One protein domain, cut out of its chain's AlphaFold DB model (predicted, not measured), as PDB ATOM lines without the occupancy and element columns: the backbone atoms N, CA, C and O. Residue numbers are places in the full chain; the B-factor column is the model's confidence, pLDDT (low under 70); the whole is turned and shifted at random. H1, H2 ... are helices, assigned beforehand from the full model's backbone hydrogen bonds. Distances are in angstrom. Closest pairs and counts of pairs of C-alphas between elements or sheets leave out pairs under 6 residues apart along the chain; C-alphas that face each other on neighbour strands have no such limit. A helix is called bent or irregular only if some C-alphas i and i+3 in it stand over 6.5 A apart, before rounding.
ATOM      1  N   ALA A  90      -7.767   2.328   5.110       89.62
ATOM      2  CA  ALA A  90      -8.516   2.631   6.315       89.62
ATOM      3  C   ALA A  90      -9.787   3.436   5.964       89.62
ATOM      4  O   ALA A  90      -9.784   4.217   5.009       89.62
ATOM      5  N   PRO A  91     -10.899   3.261   6.703       88.31
ATOM      6  CA  PRO A  91     -12.106   4.049   6.474       88.31
ATOM      7  C   PRO A  91     -11.819   5.557   6.519       88.31
ATOM      8  O   PRO A  91     -11.158   6.030   7.439       88.31
ATOM      9  N   GLY A  92     -12.333   6.303   5.538       89.12
ATOM     10  CA  GLY A  92     -12.150   7.756   5.436       89.12
ATOM     11  C   GLY A  92     -10.928   8.215   4.631       89.12
ATOM     12  O   GLY A  92     -10.795   9.413   4.410       89.12
ATOM     13  N   TYR A  93     -10.081   7.294   4.165       92.31
ATOM     14  CA  TYR A  93      -8.917   7.603   3.327       92.31
ATOM     15  C   TYR A  93      -9.325   7.703   1.853       92.31
ATOM     16  O   TYR A  93     -10.254   7.020   1.406       92.31
ATOM     17  N   ALA A  94      -8.630   8.547   1.089       90.50
ATOM     18  CA  ALA A  94      -8.847   8.658  -0.345       90.50
ATOM     19  C   ALA A  94      -8.468   7.366  -1.079       90.50
ATOM     20  O   ALA A  94      -7.653   6.556  -0.627       90.50
ATOM     21  N   ALA A  95      -9.046   7.184  -2.266       88.62
ATOM     22  CA  ALA A  95      -8.627   6.112  -3.154       88.62
ATOM     23  C   ALA A  95      -7.134   6.271  -3.480       88.62
ATOM     24  O   ALA A  95      -6.714   7.313  -3.978       88.62
ATOM     25  N   GLY A  96      -6.344   5.233  -3.202       89.00
ATOM     26  CA  GLY A  96      -4.900   5.252  -3.444       89.00
ATOM     27  C   GLY A  96      -4.055   5.864  -2.323       89.00
ATOM     28  O   GLY A  96      -2.834   5.861  -2.457       89.00
ATOM     29  N   GLU A  97      -4.655   6.309  -1.213       94.25
ATOM     30  CA  GLU A  97      -3.951   6.855  -0.037       94.25
ATOM     31  C   GLU A  97      -3.324   5.737   0.818       94.25
ATOM     32  O   GLU A  97      -3.590   5.554   2.008       94.25
ATOM     33  N   TYR A  98      -2.503   4.922   0.165       95.62
ATOM     34  CA  TYR A  98      -1.743   3.861   0.798       95.62
ATOM     35  C   TYR A  98      -0.504   4.424   1.480       95.62
ATOM     36  O   TYR A  98       0.173   5.302   0.947       95.62
ATOM     37  N   HIS A  99      -0.188   3.849   2.633       97.06
ATOM     38  CA  HIS A  99       1.030   4.144   3.369       97.06
ATOM     39  C   HIS A  99       2.038   3.030   3.115       97.06
ATOM     40  O   HIS A  99       1.704   1.847   3.178       97.06
ATOM     41  N   LEU A 100       3.261   3.401   2.780       97.69
ATOM     42  CA  LEU A 100       4.368   2.521   2.446       97.69
ATOM     43  C   LEU A 100       5.336   2.420   3.636       97.69
ATOM     44  O   LEU A 100       5.265   3.215   4.571       97.69
ATOM     45  N   PRO A 101       6.281   1.463   3.629       98.38
ATOM     46  CA  PRO A 101       7.217   1.295   4.740       98.38
ATOM     47  C   PRO A 101       7.975   2.563   5.150       98.38
ATOM     48  O   PRO A 101       8.205   2.773   6.338       98.38
ATOM     49  N   HIS A 102       8.337   3.418   4.189       97.62
ATOM     50  CA  HIS A 102       9.054   4.666   4.460       97.62
ATOM     51  C   HIS A 102       8.199   5.728   5.166       97.62
ATOM     52  O   HIS A 102       8.763   6.608   5.800       97.62
ATOM     53  N   ASP A 103       6.869   5.623   5.117       97.44
ATOM     54  CA  ASP A 103       5.968   6.545   5.822       97.44
ATOM     55  C   ASP A 103       5.985   6.280   7.332       97.44
ATOM     56  O   ASP A 103       6.004   7.194   8.150       97.44
ATOM     57  N   PHE A 104       6.094   5.005   7.713       98.38
ATOM     58  CA  PHE A 104       6.283   4.613   9.108       98.38
ATOM     59  C   PHE A 104       7.747   4.727   9.547       98.38
ATOM     60  O   PHE A 104       8.026   5.055  10.696       98.38
ATOM     61  N   ALA A 105       8.700   4.456   8.652       98.06
ATOM     62  CA  ALA A 105      10.133   4.498   8.925       98.06
ATOM     63  C   ALA A 105      10.846   5.512   8.006       98.06
ATOM     64  O   ALA A 105      11.540   5.098   7.074       98.06
ATOM     65  N   PRO A 106      10.720   6.829   8.262       96.50
ATOM     66  CA  PRO A 106      11.273   7.867   7.382       96.50
ATOM     67  C   PRO A 106      12.807   7.949   7.415       96.50
ATOM     68  O   PRO A 106      13.426   8.525   6.526       96.50
ATOM     69  N   CYS A 107      13.445   7.351   8.421       96.00
ATOM     70  CA  CYS A 107      14.891   7.197   8.496       96.00
ATOM     71  C   CYS A 107      15.269   5.832   9.097       96.00
ATOM     72  O   CYS A 107      14.442   5.217   9.781       96.00
ATOM     73  N   PRO A 108      16.509   5.362   8.881       96.44
ATOM     74  CA  PRO A 108      16.976   4.085   9.424       96.44
ATOM     75  C   PRO A 108      16.972   4.003  10.957       96.44
ATOM     76  O   PRO A 108      16.694   2.940  11.506       96.44
ATOM     77  N   ASP A 109      17.187   5.124  11.645       94.31
ATOM     78  CA  ASP A 109      17.131   5.200  13.112       94.31
ATOM     79  C   ASP A 109      15.697   5.144  13.681       94.31
ATOM     80  O   ASP A 109      15.513   5.074  14.898       94.31
ATOM     81  N   SER A 110      14.663   5.171  12.826       96.75
ATOM     82  CA  SER A 110      13.267   5.132  13.270       96.75
ATOM     83  C   SER A 110      12.978   3.861  14.080       96.75
ATOM     84  O   SER A 110      13.334   2.758  13.650       96.75
ATOM     85  N   PRO A 111      12.215   3.942  15.187       97.06
ATOM     86  CA  PRO A 111      11.799   2.751  15.927       97.06
ATOM     87  C   PRO A 111      10.913   1.805  15.093       97.06
ATOM     88  O   PRO A 111      10.780   0.629  15.432       97.06
ATOM     89  N   ALA A 112      10.335   2.288  13.987       98.31
ATOM     90  CA  ALA A 112       9.578   1.476  13.039       98.31
ATOM     91  C   ALA A 112      10.447   0.762  11.993       98.31
ATOM     92  O   ALA A 112       9.958  -0.113  11.278       98.31
ATOM     93  N   ARG A 113      11.744   1.083  11.890       97.88
ATOM     94  CA  ARG A 113      12.639   0.496  10.882       97.88
ATOM     95  C   ARG A 113      12.675  -1.031  10.949       97.88
ATOM     96  O   ARG A 113      12.725  -1.694   9.912       97.88
ATOM     97  N   ALA A 114      12.621  -1.585  12.159       97.19
ATOM     98  CA  ALA A 114      12.652  -3.025  12.410       97.19
ATOM     99  C   ALA A 114      11.363  -3.764  11.997       97.19
ATOM    100  O   ALA A 114      11.335  -4.992  12.020       97.19
ATOM    101  N   TRP A 115      10.294  -3.056  11.616       98.50
ATOM    102  CA  TRP A 115       9.035  -3.681  11.183       98.50
ATOM    103  C   TRP A 115       9.132  -4.303   9.792       98.50
ATOM    104  O   TRP A 115       8.284  -5.116   9.408       98.50
ATOM    105  N   PHE A 116      10.143  -3.905   9.028       98.31
ATOM    106  CA  PHE A 116      10.245  -4.169   7.607       98.31
ATOM    107  C   PHE A 116      11.596  -4.781   7.262       98.31
ATOM    108  O   PHE A 116      12.648  -4.391   7.773       98.31
ATOM    109  N   THR A 117      11.563  -5.718   6.326       98.00
ATOM    110  CA  THR A 117      12.769  -6.209   5.665       98.00
ATOM    111  C   THR A 117      13.347  -5.134   4.750       98.00
ATOM    112  O   THR A 117      12.615  -4.311   4.194       98.00
ATOM    113  N   ASP A 118      14.650  -5.201   4.485       97.06
ATOM    114  CA  ASP A 118      15.319  -4.277   3.557       97.06
ATOM    115  C   ASP A 118      14.683  -4.307   2.166       97.06
ATOM    116  O   ASP A 118      14.644  -3.302   1.464       97.06
ATOM    117  N   ARG A 119      14.156  -5.467   1.752       97.25
ATOM    118  CA  ARG A 119      13.469  -5.617   0.465       97.25
ATOM    119  C   ARG A 119      12.143  -4.858   0.431       97.25
ATOM    120  O   ARG A 119      11.859  -4.214  -0.574       97.25
ATOM    121  N   GLU A 120      11.329  -4.964   1.481       97.81
ATOM    122  CA  GLU A 120      10.062  -4.224   1.593       97.81
ATOM    123  C   GLU A 120      10.337  -2.714   1.615       97.81
ATOM    124  O   GLU A 120       9.717  -1.961   0.864       97.81
ATOM    125  N   LEU A 121      11.337  -2.282   2.389       97.75
ATOM    126  CA  LEU A 121      11.740  -0.880   2.455       97.75
ATOM    127  C   LEU A 121      12.217  -0.342   1.105       97.75
ATOM    128  O   LEU A 121      11.724   0.685   0.646       97.75
ATOM    129  N   ARG A 122      13.127  -1.061   0.432       97.06
ATOM    130  CA  ARG A 122      13.658  -0.662  -0.881       97.06
ATOM    131  C   ARG A 122      12.568  -0.532  -1.937       97.06
ATOM    132  O   ARG A 122      12.645   0.371  -2.759       97.06
ATOM    133  N   ARG A 123      11.535  -1.383  -1.914       97.75
ATOM    134  CA  ARG A 123      10.375  -1.235  -2.815       97.75
ATOM    135  C   ARG A 123       9.620   0.061  -2.548       97.75
ATOM    136  O   ARG A 123       9.297   0.774  -3.493       97.75
ATOM    137  N   GLY A 124       9.377   0.373  -1.275       97.19
ATOM    138  CA  GLY A 124       8.755   1.633  -0.884       97.19
ATOM    139  C   GLY A 124       9.587   2.841  -1.313       97.19
ATOM    140  O   GLY A 124       9.046   3.766  -1.904       97.19
ATOM    141  N   LEU A 125      10.896   2.825  -1.055       98.19
ATOM    142  CA  LEU A 125      11.810   3.909  -1.431       98.19
ATOM    143  C   LEU A 125      11.933   4.067  -2.953       98.19
ATOM    144  O   LEU A 125      11.959   5.189  -3.443       98.19
ATOM    145  N   ALA A 126      11.938   2.970  -3.715       98.00
ATOM    146  CA  ALA A 126      11.923   3.024  -5.175       98.00
ATOM    147  C   ALA A 126      10.618   3.630  -5.710       98.00
ATOM    148  O   ALA A 126      10.657   4.441  -6.632       98.00
ATOM    149  N   ALA A 127       9.472   3.282  -5.116       97.12
ATOM    150  CA  ALA A 127       8.194   3.905  -5.454       97.12
ATOM    151  C   ALA A 127       8.164   5.395  -5.090       97.12
ATOM    152  O   ALA A 127       7.657   6.193  -5.873       97.12
ATOM    153  N   LEU A 128       8.753   5.777  -3.949       97.81
ATOM    154  CA  LEU A 128       8.932   7.179  -3.584       97.81
ATOM    155  C   LEU A 128       9.789   7.891  -4.633       97.81
ATOM    156  O   LEU A 128       9.327   8.860  -5.215       97.81
ATOM    157  N   ALA A 129      10.981   7.392  -4.953       98.06
ATOM    158  CA  ALA A 129      11.854   8.001  -5.958       98.06
ATOM    159  C   ALA A 129      11.175   8.135  -7.335       98.06
ATOM    160  O   ALA A 129      11.265   9.181  -7.972       98.06
ATOM    161  N   ALA A 130      10.441   7.108  -7.771       97.50
ATOM    162  CA  ALA A 130       9.715   7.113  -9.041       97.50
ATOM    163  C   ALA A 130       8.506   8.066  -9.069       97.50
ATOM    164  O   ALA A 130       8.014   8.384 -10.148       97.50
ATOM    165  N   ALA A 131       8.018   8.515  -7.908       96.75
ATOM    166  CA  ALA A 131       6.911   9.463  -7.807       96.75
ATOM    167  C   ALA A 131       7.341  10.932  -7.987       96.75
ATOM    168  O   ALA A 131       6.474  11.811  -7.985       96.75
ATOM    169  N   GLN A 132       8.642  11.211  -8.146       98.00
ATOM    170  CA  GLN A 132       9.116  12.555  -8.467       98.00
ATOM    171  C   GLN A 132       8.519  13.029  -9.798       98.00
ATOM    172  O   GLN A 132       8.567  12.327 -10.808       98.00
ATOM    173  N   GLN A 133       7.961  14.234  -9.800       97.19
ATOM    174  CA  GLN A 133       7.374  14.859 -10.983       97.19
ATOM    175  C   GLN A 133       8.428  15.662 -11.758       97.19
ATOM    176  O   GLN A 133       9.512  15.944 -11.249       97.19
ATOM    177  N   GLU A 134       8.115  16.047 -13.000       97.19
ATOM    178  CA  GLU A 134       9.052  16.738 -13.908       97.19
ATOM    179  C   GLU A 134       9.621  18.049 -13.340       97.19
ATOM    180  O   GLU A 134      10.738  18.440 -13.668       97.19
ATOM    181  N   ASP A 135       8.872  18.719 -12.465       96.12
ATOM    182  CA  ASP A 135       9.295  19.944 -11.780       96.12
ATOM    183  C   ASP A 135      10.150  19.685 -10.522       96.12
ATOM    184  O   ASP A 135      10.486  20.617  -9.790       96.12
ATOM    185  N   GLY A 136      10.491  18.422 -10.255       96.75
ATOM    186  CA  GLY A 136      11.296  17.976  -9.124       96.75
ATOM    187  C   GLY A 136      10.525  17.784  -7.816       96.75
ATOM    188  O   GLY A 136      11.126  17.329  -6.840       96.75
ATOM    189  N   GLY A 137       9.231  18.111  -7.776       96.88
ATOM    190  CA  GLY A 137       8.384  17.949  -6.596       96.88
ATOM    191  C   GLY A 137       7.746  16.564  -6.486       96.88
ATOM    192  O   GLY A 137       7.760  15.771  -7.427       96.88
ATOM    193  N   TRP A 138       7.132  16.295  -5.336       97.12
ATOM    194  CA  TRP A 138       6.317  15.096  -5.109       97.12
ATOM    195  C   TRP A 138       4.836  15.444  -5.037       97.12
ATOM    196  O   TRP A 138       4.496  16.516  -4.538       97.12
ATOM    197  N   PRO A 139       3.929  14.576  -5.513       93.88
ATOM    198  CA  PRO A 139       2.502  14.777  -5.325       93.88
ATOM    199  C   PRO A 139       2.106  14.523  -3.865       93.88
ATOM    200  O   PRO A 139       2.743  13.744  -3.155       93.88
ATOM    201  N   ILE A 140       0.995  15.122  -3.435       92.75
ATOM    202  CA  ILE A 140       0.290  14.638  -2.243       92.75
ATOM    203  C   ILE A 140      -0.444  13.341  -2.583       92.75
ATOM    204  O   ILE A 140      -0.915  13.164  -3.706       92.75
ATOM    205  N   ARG A 141      -0.517  12.422  -1.617       88.62
ATOM    206  CA  ARG A 141      -1.141  11.095  -1.799       88.62
ATOM    207  C   ARG A 141      -2.516  10.971  -1.145       88.62
ATOM    208  O   ARG A 141      -3.177   9.952  -1.314       88.62
ATOM    209  N   TRP A 142      -2.930  11.992  -0.404       88.38
ATOM    210  CA  TRP A 142      -4.218  12.059   0.279       88.38
ATOM    211  C   TRP A 142      -5.221  12.932  -0.469       88.38
ATOM    212  O   TRP A 142      -4.893  13.587  -1.460       88.38
ATOM    213  N   ALA A 143      -6.464  12.922   0.017       85.94
ATOM    214  CA  ALA A 143      -7.583  13.624  -0.598       85.94
ATOM    215  C   ALA A 143      -7.277  15.100  -0.911       85.94
ATOM    216  O   ALA A 143      -6.974  15.898  -0.026       85.94
ATOM    217  N   GLU A 144      -7.492  15.485  -2.166       85.75
ATOM    218  CA  GLU A 144      -7.587  16.883  -2.571       85.75
ATOM    219  C   GLU A 144      -9.039  17.361  -2.472       85.75
ATOM    220  O   GLU A 144      -9.800  17.298  -3.437       85.75
ATOM    221  N   TRP A 145      -9.455  17.839  -1.298       81.81
ATOM    222  CA  TRP A 145     -10.809  18.392  -1.128       81.81
ATOM    223  C   TRP A 145     -10.943  19.838  -1.631       81.81
ATOM    224  O   TRP A 145     -12.055  20.359  -1.720       81.81
ATOM    225  N   SER A 146      -9.831  20.505  -1.961       86.25
ATOM    226  CA  SER A 146      -9.825  21.788  -2.668       86.25
ATOM    227  C   SER A 146      -8.520  21.995  -3.452       86.25
ATOM    228  O   SER A 146      -7.492  21.418  -3.087       86.25
ATOM    229  N   PRO A 147      -8.507  22.860  -4.488       82.00
ATOM    230  CA  PRO A 147      -7.282  23.197  -5.220       82.00
ATOM    231  C   PRO A 147      -6.168  23.783  -4.339       82.00
ATOM    232  O   PRO A 147      -4.988  23.624  -4.647       82.00
ATOM    233  N   THR A 148      -6.531  24.448  -3.236       89.12
ATOM    234  CA  THR A 148      -5.581  25.071  -2.306       89.12
ATOM    235  C   THR A 148      -4.780  24.037  -1.521       89.12
ATOM    236  O   THR A 148      -3.597  24.261  -1.278       89.12
ATOM    237  N   VAL A 149      -5.372  22.876  -1.203       88.00
ATOM    238  CA  VAL A 149      -4.693  21.798  -0.456       88.00
ATOM    239  C   VAL A 149      -3.390  21.413  -1.138       88.00
ATOM    240  O   VAL A 149      -2.350  21.333  -0.491       88.00
ATOM    241  N   ARG A 150      -3.419  21.243  -2.465       87.38
ATOM    242  CA  ARG A 150      -2.220  20.912  -3.233       87.38
ATOM    243  C   ARG A 150      -1.151  21.994  -3.094       87.38
ATOM    244  O   ARG A 150       0.015  21.667  -2.913       87.38
ATOM    245  N   VAL A 151      -1.529  23.268  -3.178       88.88
ATOM    246  CA  VAL A 151      -0.579  24.391  -3.104       88.88
ATOM    247  C   VAL A 151       0.090  24.465  -1.730       88.88
ATOM    248  O   VAL A 151       1.296  24.679  -1.654       88.88
ATOM    249  N   GLU A 152      -0.670  24.254  -0.658       91.88
ATOM    250  CA  GLU A 152      -0.167  24.347   0.717       91.88
ATOM    251  C   GLU A 152       0.655  23.121   1.133       91.88
ATOM    252  O   GLU A 152       1.682  23.255   1.795       91.88
ATOM    253  N   ALA A 153       0.228  21.923   0.731       92.31
ATOM    254  CA  ALA A 153       0.805  20.677   1.223       92.31
ATOM    255  C   ALA A 153       1.981  20.152   0.389       92.31
ATOM    256  O   ALA A 153       2.886  19.506   0.922       92.31
ATOM    257  N   ARG A 154       2.002  20.418  -0.919       94.31
ATOM    258  CA  ARG A 154       3.015  19.859  -1.826       94.31
ATOM    259  C   ARG A 154       4.463  20.247  -1.484       94.31
ATOM    260  O   ARG A 154       5.339  19.389  -1.626       94.31
ATOM    261  N   PRO A 155       4.760  21.476  -1.009       95.56
ATOM    262  CA  PRO A 155       6.102  21.808  -0.538       95.56
ATOM    263  C   PRO A 155       6.562  20.910   0.619       95.56
ATOM    264  O   PRO A 155       7.692  20.426   0.593       95.56
ATOM    265  N   ALA A 156       5.683  20.636   1.589       94.94
ATOM    266  CA  ALA A 156       5.987  19.745   2.707       94.94
ATOM    267  C   ALA A 156       6.228  18.307   2.222       94.94
ATOM    268  O   ALA A 156       7.286  17.754   2.504       94.94
ATOM    269  N   ALA A 157       5.335  17.768   1.383       96.00
ATOM    270  CA  ALA A 157       5.488  16.426   0.807       96.00
ATOM    271  C   ALA A 157       6.809  16.262   0.027       96.00
ATOM    272  O   ALA A 157       7.462  15.224   0.090       96.00
ATOM    273  N   THR A 158       7.239  17.312  -0.678       97.75
ATOM    274  CA  THR A 158       8.524  17.325  -1.396       97.75
ATOM    275  C   THR A 158       9.709  17.281  -0.431       97.75
ATOM    276  O   THR A 158      10.642  16.506  -0.633       97.75
ATOM    277  N   ILE A 159       9.684  18.092   0.630       97.88
ATOM    278  CA  ILE A 159      10.749  18.105   1.642       97.88
ATOM    279  C   ILE A 159      10.825  16.753   2.360       97.88
ATOM    280  O   ILE A 159      11.918  16.215   2.521       97.88
ATOM    281  N   GLU A 160       9.687  16.180   2.747       96.81
ATOM    282  CA  GLU A 160       9.608  14.873   3.403       96.81
ATOM    283  C   GLU A 160      10.180  13.757   2.524       96.81
ATOM    284  O   GLU A 160      11.000  12.964   2.997       96.81
ATOM    285  N   ALA A 161       9.835  13.738   1.231       98.12
ATOM    286  CA  ALA A 161      10.381  12.779   0.276       98.12
ATOM    287  C   ALA A 161      11.910  12.887   0.163       98.12
ATOM    288  O   ALA A 161      12.622  11.888   0.285       98.12
ATOM    289  N   LEU A 162      12.430  14.107  -0.004       98.06
ATOM    290  CA  LEU A 162      13.868  14.359  -0.126       98.06
ATOM    291  C   LEU A 162      14.636  13.995   1.148       98.06
ATOM    292  O   LEU A 162      15.714  13.406   1.068       98.06
ATOM    293  N   LEU A 163      14.103  14.341   2.323       97.75
ATOM    294  CA  LEU A 163      14.717  13.994   3.605       97.75
ATOM    295  C   LEU A 163      14.754  12.480   3.809       97.75
ATOM    296  O   LEU A 163      15.784  11.960   4.236       97.75
ATOM    297  N   THR A 164      13.673  11.790   3.451       98.25
ATOM    298  CA  THR A 164      13.563  10.332   3.550       98.25
ATOM    299  C   THR A 164      14.565   9.638   2.631       98.25
ATOM    300  O   THR A 164      15.380   8.844   3.095       98.25
ATOM    301  N   LEU A 165      14.579   9.978   1.336       98.06
ATOM    302  CA  LEU A 165      15.525   9.400   0.371       98.06
ATOM    303  C   LEU A 165      16.977   9.649   0.801       98.06
ATOM    304  O   LEU A 165      17.772   8.717   0.892       98.06
ATOM    305  N   ARG A 166      17.297  10.888   1.194       97.81
ATOM    306  CA  ARG A 166      18.635  11.247   1.676       97.81
ATOM    307  C   ARG A 166      19.039  10.479   2.937       97.81
ATOM    308  O   ARG A 166      20.225  10.197   3.106       97.81
ATOM    309  N   ALA A 167      18.106  10.200   3.848       97.31
ATOM    310  CA  ALA A 167      18.403   9.445   5.062       97.31
ATOM    311  C   ALA A 167      18.856   8.017   4.730       97.31
ATOM    312  O   ALA A 167      19.856   7.560   5.277       97.31
ATOM    313  N   TYR A 168      18.184   7.354   3.786       96.31
ATOM    314  CA  TYR A 168      18.525   5.990   3.376       96.31
ATOM    315  C   TYR A 168      19.738   5.903   2.439       96.31
ATOM    316  O   TYR A 168      20.495   4.938   2.529       96.31
ATOM    317  N   ASP A 169      19.998   6.922   1.616       91.94
ATOM    318  CA  ASP A 169      21.200   6.965   0.767       91.94
ATOM    319  C   ASP A 169      22.498   7.034   1.590       91.94
ATOM    320  O   ASP A 169      23.523   6.465   1.212       91.94
ATOM    321  N   ARG A 170      22.475   7.724   2.739       82.88
ATOM    322  CA  ARG A 170      23.656   7.890   3.608       82.88
ATOM    323  C   ARG A 170      24.096   6.607   4.302       82.88
ATOM    324  O   ARG A 170      25.256   6.523   4.701       82.88
ATOM    325  N   GLU A 171      23.191   5.650   4.463       68.38
ATOM    326  CA  GLU A 171      23.454   4.395   5.168       68.38
ATOM    327  C   GLU A 171      23.729   3.209   4.235       68.38
ATOM    328  O   GLU A 171      24.054   2.126   4.715       68.38
ATOM    329  N   GLY A 172      23.698   3.419   2.913       58.53
ATOM    330  CA  GLY A 172      24.060   2.395   1.931       58.53
ATOM    331  C   GLY A 172      23.038   1.260   1.835       58.53
ATOM    332  O   GLY A 172      23.396   0.100   2.037       58.53
ATOM    333  N   ALA A 173      21.778   1.607   1.550       48.62
ATOM    334  CA  ALA A 173      20.697   0.652   1.279       48.62
ATOM    335  C   ALA A 173      20.953  -0.269   0.067       48.62
ATOM    336  O   ALA A 173      21.593   0.174  -0.913       48.62
TER     337      ALA A 173
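Overview. This is residues 90 to 173 of the 173 residues of an uncharacterized protein of Streptomyces sp. SID3343 (UniProt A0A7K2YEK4). One long helix, H3, makes the longest axis of this small helical domain; a shorter helix, H2, packs steeply slanted on the second half of H3, and the short helix H1 packs on the first half of H2. Long links without a named element fill much of the rest: residues 131 to 146 fold back from the end of H2 to the start of H3, and residues 105 to 117 loop from H1 to H2. The printed part has 84 residues with three named helices, H1, H2 and H3 in chain order, and no named strand. The class is all helix, though under half of the residues, 40 of 84, are in named elements. The whole is compact, with a radius of gyration of the C-alphas of 13.4 A, and spans 38 by 32 by 19 A.

Arrangement. H3, residues 147 to 169, has a kink of 38 degrees near residue 154. It is irregular, but only just: C-alphas 152 and 155 are 6.9 A apart. H2, residues 118 to 130, touches H3 at a steep tilt of 45 degrees, and they run opposite ways. H2 touches H3 with residues 125 to 129 alone, and H3 touches H2 with residues 161 to 165 alone; the closest C-alphas of the two helices are those of Leu 125 and Leu 165, 6.9 A apart. H1, residues 101 to 104, touches H2, which meets it with residues 120 to 125 alone; the closest C-alphas, of Pro 101 and Leu 121, are 5.5 A apart. H1 and H3 are close but not clearly touching, with the closest C-alphas, of His 102 and Thr 164, 7.3 A apart. In H2 every O i to N i+4 pair is within hydrogen-bond range, in H3 16 of 19 are, and H1 is too short for such a pair.

Along the chain. H3 measures 33.3 A from C-alpha 147 at (-7.282, 23.197, -5.220) to C-alpha 169 at (21.200, 6.965, 0.767). H2 measures 17.9 A from its first C-alpha to its last, beginning with C-alpha 118 at (15.319, -4.277, 3.557). H1 measures 5.6 A and begins with C-alpha 101 at (7.217, 1.295, 4.740).

Size, cuts and confidence. The two C-alphas farthest apart are those of Ser 146 and Gly 172, at 39.3 A. The links H1 to H2, with 13 residues, and H2 to H3, with 16, are both long. The printed part has no cut and ends at residue 173, the chain's last residue. The mean pLDDT of the printed part is 93.3, and the model's confidence is low, under 70, at residues 171 to 173.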